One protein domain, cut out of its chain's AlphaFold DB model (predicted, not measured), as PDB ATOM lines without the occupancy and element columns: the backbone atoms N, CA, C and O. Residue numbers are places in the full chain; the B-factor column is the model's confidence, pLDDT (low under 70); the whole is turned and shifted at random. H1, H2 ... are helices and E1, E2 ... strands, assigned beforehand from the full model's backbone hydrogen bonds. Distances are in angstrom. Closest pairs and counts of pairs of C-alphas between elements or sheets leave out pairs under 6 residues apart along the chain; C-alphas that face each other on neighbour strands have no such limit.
ATOM      1  N   ILE A  73     118.655 174.251 115.178       89.62
ATOM      2  CA  ILE A  73     117.396 174.229 114.414       89.62
ATOM      3  C   ILE A  73     116.196 174.763 115.198       89.62
ATOM      4  O   ILE A  73     115.130 174.937 114.623       89.62
ATOM      5  N   GLY A  74     116.372 175.011 116.492       91.69
ATOM      6  CA  GLY A  74     115.305 175.390 117.404       91.69
ATOM      7  C   GLY A  74     115.810 175.549 118.833       91.69
ATOM      8  O   GLY A  74     117.021 175.498 119.079       91.69
ATOM      9  N   GLU A  75     114.879 175.695 119.767       92.81
ATOM     10  CA  GLU A  75     115.144 175.805 121.198       92.81
ATOM     11  C   GLU A  75     114.171 174.971 122.035       92.81
ATOM     12  O   GLU A  75     113.030 174.724 121.647       92.81
ATOM     13  N   ALA A  76     114.640 174.496 123.190       93.12
ATOM     14  CA  ALA A  76     113.791 173.786 124.136       93.12
ATOM     15  C   ALA A  76     112.938 174.801 124.907       93.12
ATOM     16  O   ALA A  76     113.465 175.597 125.683       93.12
ATOM     17  N   VAL A  77     111.625 174.743 124.706       95.44
ATOM     18  CA  VAL A  77     110.642 175.585 125.401       95.44
ATOM     19  C   VAL A  77     110.269 174.972 126.748       95.44
ATOM     20  O   VAL A  77     109.993 175.682 127.713       95.44
ATOM     21  N   HIS A  78     110.275 173.640 126.818       91.06
ATOM     22  CA  HIS A  78     109.966 172.888 128.027       91.06
ATOM     23  C   HIS A  78     110.730 171.571 128.049       91.06
ATOM     24  O   HIS A  78     110.908 170.939 127.009       91.06
ATOM     25  N   VAL A  79     111.150 171.142 129.234       90.75
ATOM     26  CA  VAL A  79     111.793 169.845 129.458       90.75
ATOM     27  C   VAL A  79     111.207 169.271 130.737       90.75
ATOM     28  O   VAL A  79     111.282 169.922 131.782       90.75
ATOM     29  N   GLU A  80     110.635 168.072 130.667       88.31
ATOM     30  CA  GLU A  80     110.235 167.365 131.882       88.31
ATOM     31  C   GLU A  80     111.454 166.754 132.583       88.31
ATOM     32  O   GLU A  80     112.381 166.274 131.919       88.31
ATOM     33  N   PRO A  81     111.479 166.730 133.927       87.19
ATOM     34  CA  PRO A  81     112.429 165.912 134.658       87.19
ATOM     35  C   PRO A  81     112.290 164.446 134.250       87.19
ATOM     36  O   PRO A  81     111.182 163.917 134.214       87.19
ATOM     37  N   ILE A  82     113.422 163.785 134.002       83.75
ATOM     38  CA  ILE A  82     113.438 162.354 133.694       83.75
ATOM     39  C   ILE A  82     112.941 161.591 134.924       83.75
ATOM     40  O   ILE A  82     113.654 161.468 135.925       83.75
ATOM     41  N   GLU A  83     111.725 161.066 134.838       84.25
ATOM     42  CA  GLU A  83     111.092 160.285 135.895       84.25
ATOM     43  C   GLU A  83     110.566 158.969 135.324       84.25
ATOM     44  O   GLU A  83     110.015 158.927 134.229       84.25
ATOM     45  N   ALA A  84     110.740 157.874 136.060       78.69
ATOM     46  CA  ALA A  84     110.197 156.566 135.708       78.69
ATOM     47  C   ALA A  84     109.020 156.223 136.627       78.69
ATOM     48  O   ALA A  84     109.019 156.614 137.793       78.69
ATOM     49  N   ASN A  85     108.075 155.412 136.146       77.69
ATOM     50  CA  ASN A  85     106.912 154.968 136.923       77.69
ATOM     51  C   ASN A  85     105.950 156.093 137.343       77.69
ATOM     52  O   ASN A  85     105.353 156.038 138.420       77.69
ATOM     53  N   VAL A  86     105.757 157.093 136.479       79.56
ATOM     54  CA  VAL A  86     104.871 158.232 136.733       79.56
ATOM     55  C   VAL A  86     103.411 157.776 136.789       79.56
ATOM     56  O   VAL A  86     102.889 157.092 135.899       79.56
ATOM     57  N   THR A  87     102.722 158.150 137.866       77.06
ATOM     58  CA  THR A  87     101.298 157.847 138.065       77.06
ATOM     59  C   THR A  87     100.415 158.578 137.048       77.06
ATOM     60  O   THR A  87     100.724 159.713 136.695       77.06
ATOM     61  N   PRO A  88      99.272 158.001 136.627       78.50
ATOM     62  CA  PRO A  88      98.657 156.772 137.141       78.50
ATOM     63  C   PRO A  88      99.074 155.497 136.397       78.50
ATOM     64  O   PRO A  88      98.684 154.405 136.804       78.50
ATOM     65  N   HIS A  89      99.821 155.617 135.301       74.69
ATOM     66  CA  HIS A  89     100.032 154.500 134.383       74.69
ATOM     67  C   HIS A  89     101.360 153.768 134.562       74.69
ATOM     68  O   HIS A  89     101.460 152.653 134.064       74.69
ATOM     69  N   GLY A  90     102.325 154.354 135.277       73.56
ATOM     70  CA  GLY A  90     103.660 153.783 135.446       73.56
ATOM     71  C   GLY A  90     104.628 154.134 134.311       73.56
ATOM     72  O   GLY A  90     105.706 153.559 134.249       73.56
ATOM     73  N   PHE A  91     104.287 155.082 133.432       75.12
ATOM     74  CA  PHE A  91     105.144 155.442 132.300       75.12
ATOM     75  C   PHE A  91     106.323 156.336 132.700       75.12
ATOM     76  O   PHE A  91     106.282 157.019 133.721       75.12
ATOM     77  N   SER A  92     107.377 156.365 131.886       76.06
ATOM     78  CA  SER A  92     108.458 157.342 132.027       76.06
ATOM     79  C   SER A  92     108.056 158.725 131.504       76.06
ATOM     80  O   SER A  92     107.657 158.837 130.347       76.06
ATOM     81  N   ALA A  93     108.225 159.786 132.287       82.25
ATOM     82  CA  ALA A  93     108.227 161.155 131.777       82.25
ATOM     83  C   ALA A  93     109.635 161.484 131.262       82.25
ATOM     84  O   ALA A  93     110.519 161.838 132.032       82.25
ATOM     85  N   ASP A  94     109.848 161.304 129.959       83.44
ATOM     86  CA  ASP A  94     111.107 161.625 129.274       83.44
ATOM     87  C   ASP A  94     110.784 162.298 127.935       83.44
ATOM     88  O   ASP A  94     110.770 161.670 126.876       83.44
ATOM     89  N   TRP A  95     110.383 163.569 128.006       83.50
ATOM     90  CA  TRP A  95     110.031 164.355 126.830       83.50
ATOM     91  C   TRP A  95     110.393 165.831 127.008       83.50
ATOM     92  O   TRP A  95     110.486 166.363 128.116       83.50
ATOM     93  N   ALA A  96     110.578 166.500 125.875       88.12
ATOM     94  CA  ALA A  96     110.802 167.933 125.793       88.12
ATOM     95  C   ALA A  96     109.963 168.524 124.657       88.12
ATOM     96  O   ALA A  96     109.725 167.872 123.638       88.12
ATOM     97  N   LEU A  97     109.537 169.773 124.830       88.56
ATOM     98  CA  LEU A  97     108.952 170.580 123.768       88.56
ATOM     99  C   LEU A  97     110.058 171.416 123.131       88.56
ATOM    100  O   LEU A  97     110.688 172.228 123.810       88.56
ATOM    101  N   ILE A  98     110.267 171.230 121.830       89.81
ATOM    102  CA  ILE A  98     111.248 171.980 121.047       89.81
ATOM    103  C   ILE A  98     110.497 172.828 120.024       89.81
ATOM    104  O   ILE A  98     109.754 172.291 119.202       89.81
ATOM    105  N   GLU A  99     110.709 174.139 120.063       91.12
ATOM    106  CA  GLU A  99     110.253 175.064 119.028       91.12
ATOM    107  C   GLU A  99     111.320 175.151 117.940       91.12
ATOM    108  O   GLU A  99     112.488 175.411 118.220       91.12
ATOM    109  N   LEU A 100     110.934 174.882 116.695       91.56
ATOM    110  CA  LEU A 100     111.832 174.918 115.544       91.56
ATOM    111  C   LEU A 100     111.795 176.303 114.895       91.56
ATOM    112  O   LEU A 100     110.736 176.904 114.767       91.56
ATOM    113  N   TYR A 101     112.946 176.797 114.445       90.56
ATOM    114  CA  TYR A 101     113.038 178.126 113.845       90.56
ATOM    115  C   TYR A 101     112.495 178.165 112.413       90.56
ATOM    116  O   TYR A 101     112.882 177.359 111.562       90.56
ATOM    117  N   ASP A 102     111.706 179.201 112.112       88.00
ATOM    118  CA  ASP A 102     111.069 179.388 110.803       88.00
ATOM    119  C   ASP A 102     112.057 179.418 109.631       88.00
ATOM    120  O   ASP A 102     111.779 178.928 108.543       88.00
ATOM    121  N   ASN A 103     113.255 179.957 109.855       86.50
ATOM    122  CA  ASN A 103     114.272 180.124 108.817       86.50
ATOM    123  C   ASN A 103     115.133 178.873 108.565       86.50
ATOM    124  O   ASN A 103     116.086 178.947 107.785       86.50
ATOM    125  N   LYS A 104     114.862 177.754 109.248       84.19
ATOM    126  CA  LYS A 104     115.672 176.527 109.155       84.19
ATOM    127  C   LYS A 104     115.093 175.479 108.227       84.19
ATOM    128  O   LYS A 104     115.809 174.552 107.854       84.19
ATOM    129  N   SER A 105     113.825 175.586 107.871       81.31
ATOM    130  CA  SER A 105     113.151 174.630 107.002       81.31
ATOM    131  C   SER A 105     112.165 175.358 106.108       81.31
ATOM    132  O   SER A 105     111.621 176.393 106.475       81.31
ATOM    133  N   ASP A 106     111.962 174.813 104.917       87.69
ATOM    134  CA  ASP A 106     110.844 175.215 104.080       87.69
ATOM    135  C   ASP A 106     109.583 174.542 104.629       87.69
ATOM    136  O   ASP A 106     109.357 173.350 104.424       87.69
ATOM    137  N   TRP A 107     108.808 175.292 105.408       87.31
ATOM    138  CA  TRP A 107     107.631 174.781 106.111       87.31
ATOM    139  C   TRP A 107     106.506 174.346 105.180       87.31
ATOM    140  O   TRP A 107     105.753 173.443 105.539       87.31
ATOM    141  N   ASP A 108     106.439 174.907 103.971       90.56
ATOM    142  CA  ASP A 108     105.460 174.506 102.958       90.56
ATOM    143  C   ASP A 108     105.749 173.095 102.421       90.56
ATOM    144  O   ASP A 108     104.841 172.398 101.961       90.56
ATOM    145  N   THR A 109     107.010 172.653 102.492       89.00
ATOM    146  CA  THR A 109     107.455 171.332 102.027       89.00
ATOM    147  C   THR A 109     107.956 170.424 103.151       89.00
ATOM    148  O   THR A 109     108.404 169.304 102.884       89.00
ATOM    149  N   PHE A 110     107.855 170.858 104.412       85.44
ATOM    150  CA  PHE A 110     108.342 170.099 105.557       85.44
ATOM    151  C   PHE A 110     107.511 168.818 105.745       85.44
ATOM    152  O   PHE A 110     106.320 168.893 106.052       85.44
ATOM    153  N   PRO A 111     108.113 167.619 105.618       82.06
ATOM    154  CA  PRO A 111     107.371 166.361 105.692       82.06
ATOM    155  C   PRO A 111     106.940 165.999 107.125       82.06
ATOM    156  O   PRO A 111     106.317 164.961 107.343       82.06
ATOM    157  N   GLY A 112     107.283 166.816 108.125       85.12
ATOM    158  CA  GLY A 112     107.073 166.492 109.530       85.12
ATOM    159  C   GLY A 112     108.127 165.523 110.069       85.12
ATOM    160  O   GLY A 112     109.254 165.439 109.577       85.12
ATOM    161  N   ASN A 113     107.744 164.768 111.098       83.75
ATOM    162  CA  ASN A 113     108.622 163.814 111.770       83.75
ATOM    163  C   ASN A 113     108.833 162.567 110.909       83.75
ATOM    164  O   ASN A 113     108.079 161.594 110.989       83.75
ATOM    165  N   LYS A 114     109.888 162.601 110.098       86.38
ATOM    166  CA  LYS A 114     110.307 161.475 109.273       86.38
ATOM    167  C   LYS A 114     111.619 160.896 109.769       86.38
ATOM    168  O   LYS A 114     112.604 161.602 109.972       86.38
ATOM    169  N   MET A 115     111.631 159.585 109.937       85.88
ATOM    170  CA  MET A 115     112.784 158.832 110.385       85.88
ATOM    171  C   MET A 115     113.457 158.149 109.197       85.88
ATOM    172  O   MET A 115     112.825 157.405 108.450       85.88
ATOM    173  N   TYR A 116     114.763 158.354 109.037       86.12
ATOM    174  CA  TYR A 116     115.534 157.603 108.053       86.12
ATOM    175  C   TYR A 116     115.649 156.129 108.466       86.12
ATOM    176  O   TYR A 116     116.117 155.816 109.565       86.12
ATOM    177  N   ILE A 117     115.260 155.234 107.558       84.56
ATOM    178  CA  ILE A 117     115.423 153.786 107.689       84.56
ATOM    179  C   ILE A 117     116.417 153.336 106.630       84.56
ATOM    180  O   ILE A 117     116.186 153.494 105.435       84.56
ATOM    181  N   GLY A 118     117.549 152.799 107.075       82.00
ATOM    182  CA  GLY A 118     118.569 152.284 106.172       82.00
ATOM    183  C   GLY A 118     119.977 152.361 106.741       82.00
ATOM    184  O   GLY A 118     120.191 152.425 107.955       82.00
ATOM    185  N   GLY A 119     120.959 152.372 105.839       83.94
ATOM    186  CA  GLY A 119     122.381 152.356 106.179       83.94
ATOM    187  C   GLY A 119     122.863 150.941 106.484       83.94
ATOM    188  O   GLY A 119     123.355 150.258 105.592       83.94
ATOM    189  N   ASN A 120     122.733 150.517 107.740       87.75
ATOM    190  CA  ASN A 120     123.124 149.185 108.215       87.75
ATOM    191  C   ASN A 120     121.999 148.140 108.125       87.75
ATOM    192  O   ASN A 120     122.283 146.953 108.234       87.75
ATOM    193  N   LEU A 121     120.750 148.575 107.947       87.44
ATOM    194  CA  LEU A 121     119.584 147.712 107.782       87.44
ATOM    195  C   LEU A 121     119.120 147.772 106.323       87.44
ATOM    196  O   LEU A 121     118.897 148.868 105.802       87.44
ATOM    197  N   SER A 122     119.004 146.623 105.651       87.12
ATOM    198  CA  SER A 122     118.461 146.581 104.290       87.12
ATOM    199  C   SER A 122     116.933 146.686 104.305       87.12
ATOM    200  O   SER A 122     116.301 146.341 105.299       87.12
ATOM    201  N   LEU A 123     116.329 147.142 103.203       83.75
ATOM    202  CA  LEU A 123     114.863 147.204 103.084       83.75
ATOM    203  C   LEU A 123     114.227 145.807 103.163       83.75
ATOM    204  O   LEU A 123     113.170 145.646 103.756       83.75
ATOM    205  N   VAL A 124     114.912 144.785 102.637       84.75
ATOM    206  CA  VAL A 124     114.459 143.388 102.729       84.75
ATOM    207  C   VAL A 124     114.469 142.913 104.181       84.75
ATOM    208  O   VAL A 124     113.498 142.313 104.634       84.75
ATOM    209  N   ASP A 125     115.537 143.210 104.926       88.00
ATOM    210  CA  ASP A 125     115.609 142.858 106.347       88.00
ATOM    211  C   ASP A 125     114.554 143.621 107.152       88.00
ATOM    212  O   ASP A 125     113.919 143.044 108.030       88.00
ATOM    213  N   TYR A 126     114.334 144.902 106.839       87.56
ATOM    214  CA  TYR A 126     113.275 145.700 107.448       87.56
ATOM    215  C   TYR A 126     111.905 145.043 107.252       87.56
ATOM    216  O   TYR A 126     111.217 144.799 108.241       87.56
ATOM    217  N   ASP A 127     111.541 144.695 106.016       86.25
ATOM    218  CA  ASP A 127     110.245 144.077 105.710       86.25
ATOM    219  C   ASP A 127     110.084 142.727 106.413       86.25
ATOM    220  O   ASP A 127     109.040 142.445 106.997       86.25
ATOM    221  N   MET A 128     111.134 141.901 106.417       86.06
ATOM    222  CA  MET A 128     111.104 140.597 107.079       86.06
ATOM    223  C   MET A 128     110.945 140.699 108.597       86.06
ATOM    224  O   MET A 128     110.317 139.824 109.196       86.06
ATOM    225  N   ILE A 129     111.521 141.728 109.221       86.56
ATOM    226  CA  ILE A 129     111.439 141.930 110.670       86.56
ATOM    227  C   ILE A 129     110.110 142.590 111.052       86.56
ATOM    228  O   ILE A 129     109.493 142.157 112.020       86.56
ATOM    229  N   MET A 130     109.667 143.613 110.313       85.81
ATOM    230  CA  MET A 130     108.432 144.351 110.609       85.81
ATOM    231  C   MET A 130     107.168 143.558 110.277       85.81
ATOM    232  O   MET A 130     106.171 143.686 110.986       85.81
ATOM    233  N   PHE A 131     107.223 142.713 109.245       87.38
ATOM    234  CA  PHE A 131     106.106 141.887 108.780       87.38
ATOM    235  C   PHE A 131     106.506 140.404 108.796       87.38
ATOM    236  O   PHE A 131     106.680 139.761 107.750       87.38
ATOM    237  N   PRO A 132     106.698 139.828 109.997       84.44
ATOM    238  CA  PRO A 132     107.195 138.467 110.123       84.44
ATOM    239  C   PRO A 132     106.191 137.437 109.596       84.44
ATOM    240  O   PRO A 132     106.612 136.442 108.999       84.44
ATOM    241  N   GLN A 133     104.891 137.701 109.761       85.38
ATOM    242  CA  GLN A 133     103.802 136.835 109.313       85.38
ATOM    243  C   GLN A 133     103.612 136.947 107.790       85.38
ATOM    244  O   GLN A 133     103.460 138.064 107.283       85.38
ATOM    245  N   PRO A 134     103.622 135.830 107.032       82.19
ATOM    246  CA  PRO A 134     103.451 135.853 105.578       82.19
ATOM    247  C   PRO A 134     102.191 136.594 105.116       82.19
ATOM    248  O   PRO A 134     102.237 137.298 104.112       82.19
ATOM    249  N   GLU A 135     101.098 136.488 105.870       81.56
ATOM    250  CA  GLU A 135      99.798 137.094 105.564       81.56
ATOM    251  C   GLU A 135      99.807 138.629 105.633       81.56
ATOM    252  O   GLU A 135      98.901 139.278 105.099       81.56
ATOM    253  N   ASP A 136     100.799 139.215 106.304       77.19
ATOM    254  CA  ASP A 136     100.947 140.663 106.439       77.19
ATOM    255  C   ASP A 136     101.911 141.244 105.399       77.19
ATOM    256  O   ASP A 136     101.781 142.409 105.035       77.19
ATOM    257  N   ARG A 137     102.814 140.435 104.832       77.38
ATOM    258  CA  ARG A 137     103.809 140.900 103.844       77.38
ATOM    259  C   ARG A 137     103.188 141.430 102.560       77.38
ATOM    260  O   ARG A 137     103.702 142.382 101.991       77.38
ATOM    261  N   ASP A 138     102.069 140.853 102.135       75.56
ATOM    262  CA  ASP A 138     101.382 141.280 100.911       75.56
ATOM    263  C   ASP A 138     100.621 142.607 101.086       75.56
ATOM    264  O   ASP A 138     100.162 143.191 100.104       75.56
ATOM    265  N   LYS A 139     100.451 143.084 102.326       71.75
ATOM    266  CA  LYS A 139      99.628 144.263 102.644       71.75
ATOM    267  C   LYS A 139     100.437 145.536 102.868       71.75
ATOM    268  O   LYS A 139      99.847 146.614 102.857       71.75
ATOM    269  N   TYR A 140     101.740 145.421 103.108       72.06
ATOM    270  CA  TYR A 140     102.564 146.548 103.528       72.06
ATOM    271  C   TYR A 140     103.683 146.846 102.541       72.06
ATOM    272  O   TYR A 140     104.409 145.963 102.094       72.06
ATOM    273  N   GLU A 141     103.832 148.132 102.237       72.06
ATOM    274  CA  GLU A 141     104.923 148.642 101.417       72.06
ATOM    275  C   GLU A 141     106.068 149.135 102.302       72.06
ATOM    276  O   GLU A 141     105.865 149.879 103.269       72.06
ATOM    277  N   CYS A 142     107.291 148.741 101.946       72.69
ATOM    278  CA  CYS A 142     108.496 149.233 102.594       72.69
ATOM    279  C   CYS A 142     108.610 150.758 102.416       72.69
ATOM    280  O   CYS A 142     108.544 151.242 101.280       72.69
ATOM    281  N   PRO A 143     108.837 151.542 103.484       77.75
ATOM    282  CA  PRO A 143     108.960 152.989 103.377       77.75
ATOM    283  C   PRO A 143     110.323 153.380 102.780       77.75
ATOM    284  O   PRO A 143     111.276 153.686 103.499       77.75
ATOM    285  N   VAL A 144     110.409 153.398 101.445       76.75
ATOM    286  CA  VAL A 144     111.640 153.706 100.686       76.75
ATOM    287  C   VAL A 144     112.205 155.087 101.034       76.75
ATOM    288  O   VAL A 144     113.422 155.265 101.073       76.75
ATOM    289  N   ASP A 145     111.333 156.045 101.352       77.31
ATOM    290  CA  ASP A 145     111.723 157.419 101.683       77.31
ATOM    291  C   ASP A 145     111.843 157.675 103.197       77.31
ATOM    292  O   ASP A 145     111.901 158.833 103.620       77.31
ATOM    293  N   GLY A 146     111.862 156.624 104.020       82.38
ATOM    294  CA  GLY A 146     111.867 156.714 105.481       82.38
ATOM    295  C   GLY A 146     110.471 156.650 106.102       82.38
ATOM    296  O   GLY A 146     109.455 156.850 105.435       82.38
ATOM    297  N   LEU A 147     110.425 156.360 107.399       85.38
ATOM    298  CA  LEU A 147     109.196 156.113 108.144       85.38
ATOM    299  C   LEU A 147     108.613 157.419 108.677       85.38
ATOM    300  O   LEU A 147     109.254 158.125 109.458       85.38
ATOM    301  N   GLN A 148     107.392 157.731 108.249       86.81
ATOM    302  CA  GLN A 148     106.631 158.846 108.795       86.81
ATOM    303  C   GLN A 148     106.062 158.452 110.152       86.81
ATOM    304  O   GLN A 148     105.375 157.440 110.288       86.81
ATOM    305  N   ALA A 149     106.312 159.286 111.143       83.44
ATOM    306  CA  ALA A 149     105.809 159.087 112.478       83.44
ATOM    307  C   ALA A 149     104.450 159.806 112.603       83.44
ATOM    308  O   ALA A 149     104.359 161.023 112.419       83.44
ATOM    309  N   LEU A 150     103.382 159.038 112.847       80.69
ATOM    310  CA  LEU A 150     101.996 159.516 112.865       80.69
ATOM    311  C   LEU A 150     101.280 159.069 114.141       80.69
ATOM    312  O   LEU A 150     101.316 157.895 114.500       80.69
ATOM    313  N   GLY A 151     100.565 160.000 114.770       83.62
ATOM    314  CA  GLY A 151      99.719 159.706 115.925       83.62
ATOM    315  C   GLY A 151     100.499 159.356 117.195       83.62
ATOM    316  O   GLY A 151     101.650 159.744 117.371       83.62
ATOM    317  N   VAL A 152      99.819 158.671 118.112       81.31
ATOM    318  CA  VAL A 152     100.348 158.220 119.404       81.31
ATOM    319  C   VAL A 152      99.753 156.846 119.698       81.31
ATOM    320  O   VAL A 152      98.555 156.641 119.483       81.31
ATOM    321  N   ILE A 153     100.579 155.927 120.200       82.94
ATOM    322  CA  ILE A 153     100.137 154.594 120.620       82.94
ATOM    323  C   ILE A 153      99.347 154.721 121.923       82.94
ATOM    324  O   ILE A 153      99.805 155.356 122.876       82.94
ATOM    325  N   GLN A 154      98.156 154.125 121.972       84.19
ATOM    326  CA  GLN A 154      97.306 154.188 123.162       84.19
ATOM    327  C   GLN A 154      97.835 153.264 124.274       84.19
ATOM    328  O   GLN A 154      98.378 152.198 123.971       84.19
ATOM    329  N   PRO A 155      97.649 153.603 125.565       81.38
ATOM    330  CA  PRO A 155      98.073 152.746 126.676       81.38
ATOM    331  C   PRO A 155      97.551 151.304 126.584       81.38
ATOM    332  O   PRO A 155      98.250 150.363 126.957       81.38
ATOM    333  N   GLU A 156      96.335 151.113 126.071       84.44
ATOM    334  CA  GLU A 156      95.731 149.796 125.854       84.44
ATOM    335  C   GLU A 156      96.490 148.977 124.804       84.44
ATOM    336  O   GLU A 156      96.649 147.771 124.974       84.44
ATOM    337  N   GLU A 157      96.990 149.622 123.751       83.75
ATOM    338  CA  GLU A 157      97.766 148.982 122.685       83.75
ATOM    339  C   GLU A 157      99.183 148.621 123.157       83.75
ATOM    340  O   GLU A 157      99.689 147.556 122.810       83.75
ATOM    341  N   ILE A 158      99.786 149.440 124.028       82.19
ATOM    342  CA  ILE A 158     101.060 149.116 124.698       82.19
ATOM    343  C   ILE A 158     100.908 147.876 125.586       82.19
ATOM    344  O   ILE A 158     101.771 146.999 125.591       82.19
ATOM    345  N   ARG A 159      99.799 147.786 126.328       81.81
ATOM    346  CA  ARG A 159      99.519 146.670 127.245       81.81
ATOM    347  C   ARG A 159      99.059 145.402 126.530       81.81
ATOM    348  O   ARG A 159      99.267 144.311 127.056       81.81
ATOM    349  N   ASN A 160      98.408 145.539 125.378       86.88
ATOM    350  CA  ASN A 160      97.842 144.432 124.613       86.88
ATOM    351  C   ASN A 160      98.141 144.571 123.106       86.88
ATOM    352  O   ASN A 160      97.225 144.836 122.313       86.88
ATOM    353  N   PRO A 161      99.412 144.396 122.699       87.44
ATOM    354  CA  PRO A 161      99.805 144.506 121.301       87.44
ATOM    355  C   PRO A 161      99.089 143.482 120.423       87.44
ATOM    356  O   PRO A 161      99.031 142.296 120.744       87.44
ATOM    357  N   GLN A 162      98.573 143.941 119.283       86.81
ATOM    358  CA  GLN A 162      97.913 143.072 118.301       86.81
ATOM    359  C   GLN A 162      98.894 142.470 117.287       86.81
ATOM    360  O   GLN A 162      98.593 141.453 116.668       86.81
ATOM    361  N   GLN A 163     100.064 143.089 117.116       85.38
ATOM    362  CA  GLN A 163     101.092 142.617 116.197       85.38
ATOM    363  C   GLN A 163     101.842 141.416 116.784       85.38
ATOM    364  O   GLN A 163     102.118 141.368 117.982       85.38
ATOM    365  N   LEU A 164     102.175 140.449 115.928       87.25
ATOM    366  CA  LEU A 164     102.933 139.253 116.291       87.25
ATOM    367  C   LEU A 164     104.374 139.362 115.792       87.25
ATOM    368  O   LEU A 164     104.609 139.829 114.675       87.25
ATOM    369  N   ASP A 165     105.336 138.892 116.585       85.50
ATOM    370  CA  ASP A 165     106.716 138.722 116.126       85.50
ATOM    371  C   ASP A 165     106.909 137.430 115.307       85.50
ATOM    372  O   ASP A 165     105.967 136.691 115.015       85.50
ATOM    373  N   GLY A 166     108.158 137.148 114.918       83.50
ATOM    374  CA  GLY A 166     108.528 135.934 114.182       83.50
ATOM    375  C   GLY A 166     108.257 134.615 114.910       83.50
ATOM    376  O   GLY A 166     108.220 133.575 114.258       83.50
ATOM    377  N   ASN A 167     108.035 134.644 116.225       86.19
ATOM    378  CA  ASN A 167     107.676 133.475 117.026       86.19
ATOM    379  C   ASN A 167     106.158 133.374 117.257       86.19
ATOM    380  O   ASN A 167     105.705 132.429 117.902       86.19
ATOM    381  N   GLY A 168     105.372 134.326 116.743       86.50
ATOM    382  CA  GLY A 168     103.938 134.414 117.002       86.50
ATOM    383  C   GLY A 168     103.602 135.017 118.370       86.50
ATOM    384  O   GLY A 168     102.470 134.864 118.824       86.50
ATOM    385  N   GLU A 169     104.555 135.672 119.043       88.56
ATOM    386  CA  GLU A 169     104.310 136.348 120.320       88.56
ATOM    387  C   GLU A 169     103.790 137.770 120.077       88.56
ATOM    388  O   GLU A 169     104.346 138.517 119.268       88.56
ATOM    389  N   SER A 170     102.743 138.170 120.803       89.25
ATOM    390  CA  SER A 170     102.221 139.540 120.767       89.25
ATOM    391  C   SER A 170     103.268 140.545 121.253       89.25
ATOM    392  O   SER A 170     103.738 140.457 122.390       89.25
ATOM    393  N   CYS A 171     103.619 141.526 120.420       86.94
ATOM    394  CA  CYS A 171     104.561 142.587 120.771       86.94
ATOM    395  C   CYS A 171     104.331 143.872 119.959       86.94
ATOM    396  O   CYS A 171     103.734 143.847 118.887       86.94
ATOM    397  N   LEU A 172     104.842 145.000 120.457       88.25
ATOM    398  CA  LEU A 172     105.019 146.202 119.640       88.25
ATOM    399  C   LEU A 172     106.433 146.209 119.072       88.25
ATOM    400  O   LEU A 172     107.402 146.210 119.834       88.25
ATOM    401  N   LEU A 173     106.565 146.242 117.748       86.31
ATOM    402  CA  LEU A 173     107.859 146.472 117.115       86.31
ATOM    403  C   LEU A 173     108.172 147.967 117.091       86.31
ATOM    404  O   LEU A 173     107.337 148.794 116.733       86.31
ATOM    405  N   VAL A 174     109.398 148.310 117.472       86.88
ATOM    406  CA  VAL A 174     109.887 149.688 117.529       86.88
ATOM    407  C   VAL A 174     111.131 149.835 116.673       86.88
ATOM    408  O   VAL A 174     112.017 148.978 116.686       86.88
ATOM    409  N   VAL A 175     111.213 150.948 115.947       87.69
ATOM    410  CA  VAL A 175     112.361 151.293 115.108       87.69
ATOM    411  C   VAL A 175     113.088 152.472 115.747       87.69
ATOM    412  O   VAL A 175     112.475 153.476 116.097       87.69
ATOM    413  N   LYS A 176     114.411 152.366 115.884       87.62
ATOM    414  CA  LYS A 176     115.291 153.447 116.350       87.62
ATOM    415  C   LYS A 176     116.429 153.655 115.359       87.62
ATOM    416  O   LYS A 176     116.938 152.692 114.802       87.62
ATOM    417  N   ASN A 177     116.844 154.902 115.156       87.62
ATOM    418  CA  ASN A 177     118.038 155.247 114.393       87.62
ATOM    419  C   ASN A 177     118.955 156.032 115.328       87.62
ATOM    420  O   ASN A 177     118.636 157.146 115.735       87.62
ATOM    421  N   GLY A 178     120.036 155.388 115.758       85.94
ATOM    422  CA  GLY A 178     121.022 155.970 116.660       85.94
ATOM    423  C   GLY A 178     122.305 156.328 115.923       85.94
ATOM    424  O   GLY A 178     122.702 155.632 114.990       85.94
ATOM    425  N   LEU A 179     123.009 157.359 116.394       82.94
ATOM    426  CA  LEU A 179     124.274 157.800 115.797       82.94
ATOM    427  C   LEU A 179     125.330 156.681 115.743       82.94
ATOM    428  O   LEU A 179     126.008 156.519 114.732       82.94
ATOM    429  N   ALA A 180     125.464 155.904 116.823       86.06
ATOM    430  CA  ALA A 180     126.455 154.831 116.927       86.06
ATOM    431  C   ALA A 180     125.960 153.483 116.374       86.06
ATOM    432  O   ALA A 180     126.744 152.716 115.820       86.06
ATOM    433  N   THR A 181     124.672 153.180 116.543       84.19
ATOM    434  CA  THR A 181     124.091 151.863 116.228       84.19
ATOM    435  C   THR A 181     123.442 151.800 114.849       84.19
ATOM    436  O   THR A 181     123.128 150.710 114.379       84.19
ATOM    437  N   GLY A 182     123.221 152.947 114.202       88.38
ATOM    438  CA  GLY A 182     122.402 153.036 113.000       88.38
ATOM    439  C   GLY A 182     120.946 152.664 113.281       88.38
ATOM    440  O   GLY A 182     120.446 152.853 114.394       88.38
ATOM    441  N   THR A 183     120.270 152.136 112.261       88.75
ATOM    442  CA  THR A 183     118.888 151.658 112.355       88.75
ATOM    443  C   THR A 183     118.843 150.317 113.085       88.75
ATOM    444  O   THR A 183     119.537 149.374 112.703       88.75
ATOM    445  N   THR A 184     118.004 150.219 114.111       89.19
ATOM    446  CA  THR A 184     117.737 149.007 114.888       89.19
ATOM    447  C   THR A 184     116.237 148.810 115.030       89.19
ATOM    448  O   THR A 184     115.519 149.781 115.274       89.19
ATOM    449  N   ILE A 185     115.784 147.562 114.938       87.56
ATOM    450  CA  ILE A 185     114.409 147.176 115.251       87.56
ATOM    451  C   ILE A 185     114.435 146.332 116.521       87.56
ATOM    452  O   ILE A 185     115.294 145.462 116.678       87.56
ATOM    453  N   GLY A 186     113.515 146.608 117.435       86.81
ATOM    454  CA  GLY A 186     113.361 145.869 118.679       86.81
ATOM    455  C   GLY A 186     111.898 145.650 119.024       86.81
ATOM    456  O   GLY A 186     111.002 146.114 118.327       86.81
ATOM    457  N   ARG A 187     111.671 144.951 120.134       84.94
ATOM    458  CA  ARG A 187     110.354 144.833 120.759       84.94
ATOM    459  C   ARG A 187     110.270 145.864 121.876       84.94
ATOM    460  O   ARG A 187     111.204 145.951 122.675       84.94
ATOM    461  N   ALA A 188     109.175 146.609 121.954       80.50
ATOM    462  CA  ALA A 188     108.859 147.338 123.171       80.50
ATOM    463  C   ALA A 188     108.596 146.293 124.260       80.50
ATOM    464  O   ALA A 188     107.663 145.493 124.167       80.50
ATOM    465  N   THR A 189     109.470 146.234 125.255       63.78
ATOM    466  CA  THR A 189     109.211 145.463 126.466       63.78
ATOM    467  C   THR A 189     108.351 146.314 127.388       63.78
ATOM    468  O   THR A 189     108.486 147.533 127.390       63.78
TER     469      THR A 189
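AT A GLANCE: This is residues 73 to 189 of the 204 residues of an uncharacterized protein of Cryptococcus depauperatus CBS 7841 (UniProt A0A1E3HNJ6). A long two-stranded ribbon, E1 beside E4 and the hairpin E2 and E3 at its turned end, lies to one side of a looser lobe that holds the hairpin E5 and E6, long loops and three short helices, of which H1 comes near both strands of that hairpin, H3 comes near E5 at Leu 172, and H2 lies beyond H1, away from the hairpin. Residues 101 to 122 join the two parts. The printed part has 117 residues, with E1 E2 E3 E4 H1 H2 H3 E5 E6 along the chain; the class is mixed, helices and strands, with 49 residues in named elements, under half. Each two-stranded sheet is antiparallel. The whole is loose, with a radius of gyration of the C-alphas of 17.0 A and spans of 44 by 39 by 28 A.

IN THESE COORDINATES: E1, residues 74 to 79, begins at C-alpha 74 (115.305, 175.390, 117.404) and is 13.7 A long. E2 is residues 83 to 86, E3 91 to 93, and E4 96 to 100. H1 is residues 123 to 130, H2 134 to 137, and H3 155 to 159. E5, residues 172 to 178, is 19.0 A long; E6, residues 182 to 188, is 17.9 A and ends at C-alpha 188 (108.859, 147.338, 123.171).

HOW THE PARTS SIT: E1 and E4 are antiparallel neighbours, with N 75 and O 99 within hydrogen-bond range at 2.9 A, and in the hairpin E2 and E3 N 93 and O 83 are within hydrogen-bond range at 2.8 A. E3 runs on into E4 at 51 degrees. E1 to E4 are apart from E5 and E6, where N 176 and O 184 are 2.9 A apart. The closest C-alphas of H1 and E5, Met 130 and Leu 173, are 6.9 A apart. H1 and H2 are close but not clearly touching, at 7.4 A between C-alphas 127 and 137. Every O i to N i+4 pair is within range in H1 and H3; H2 is too short for one.

THE WHOLE: C-alphas 103 and 167 are farthest apart, at 47.8 A. The printed part has no cut. The links E4 to H1, H2 to H3 and H3 to E5 are long. Residue 189 is under 70 in pLDDT.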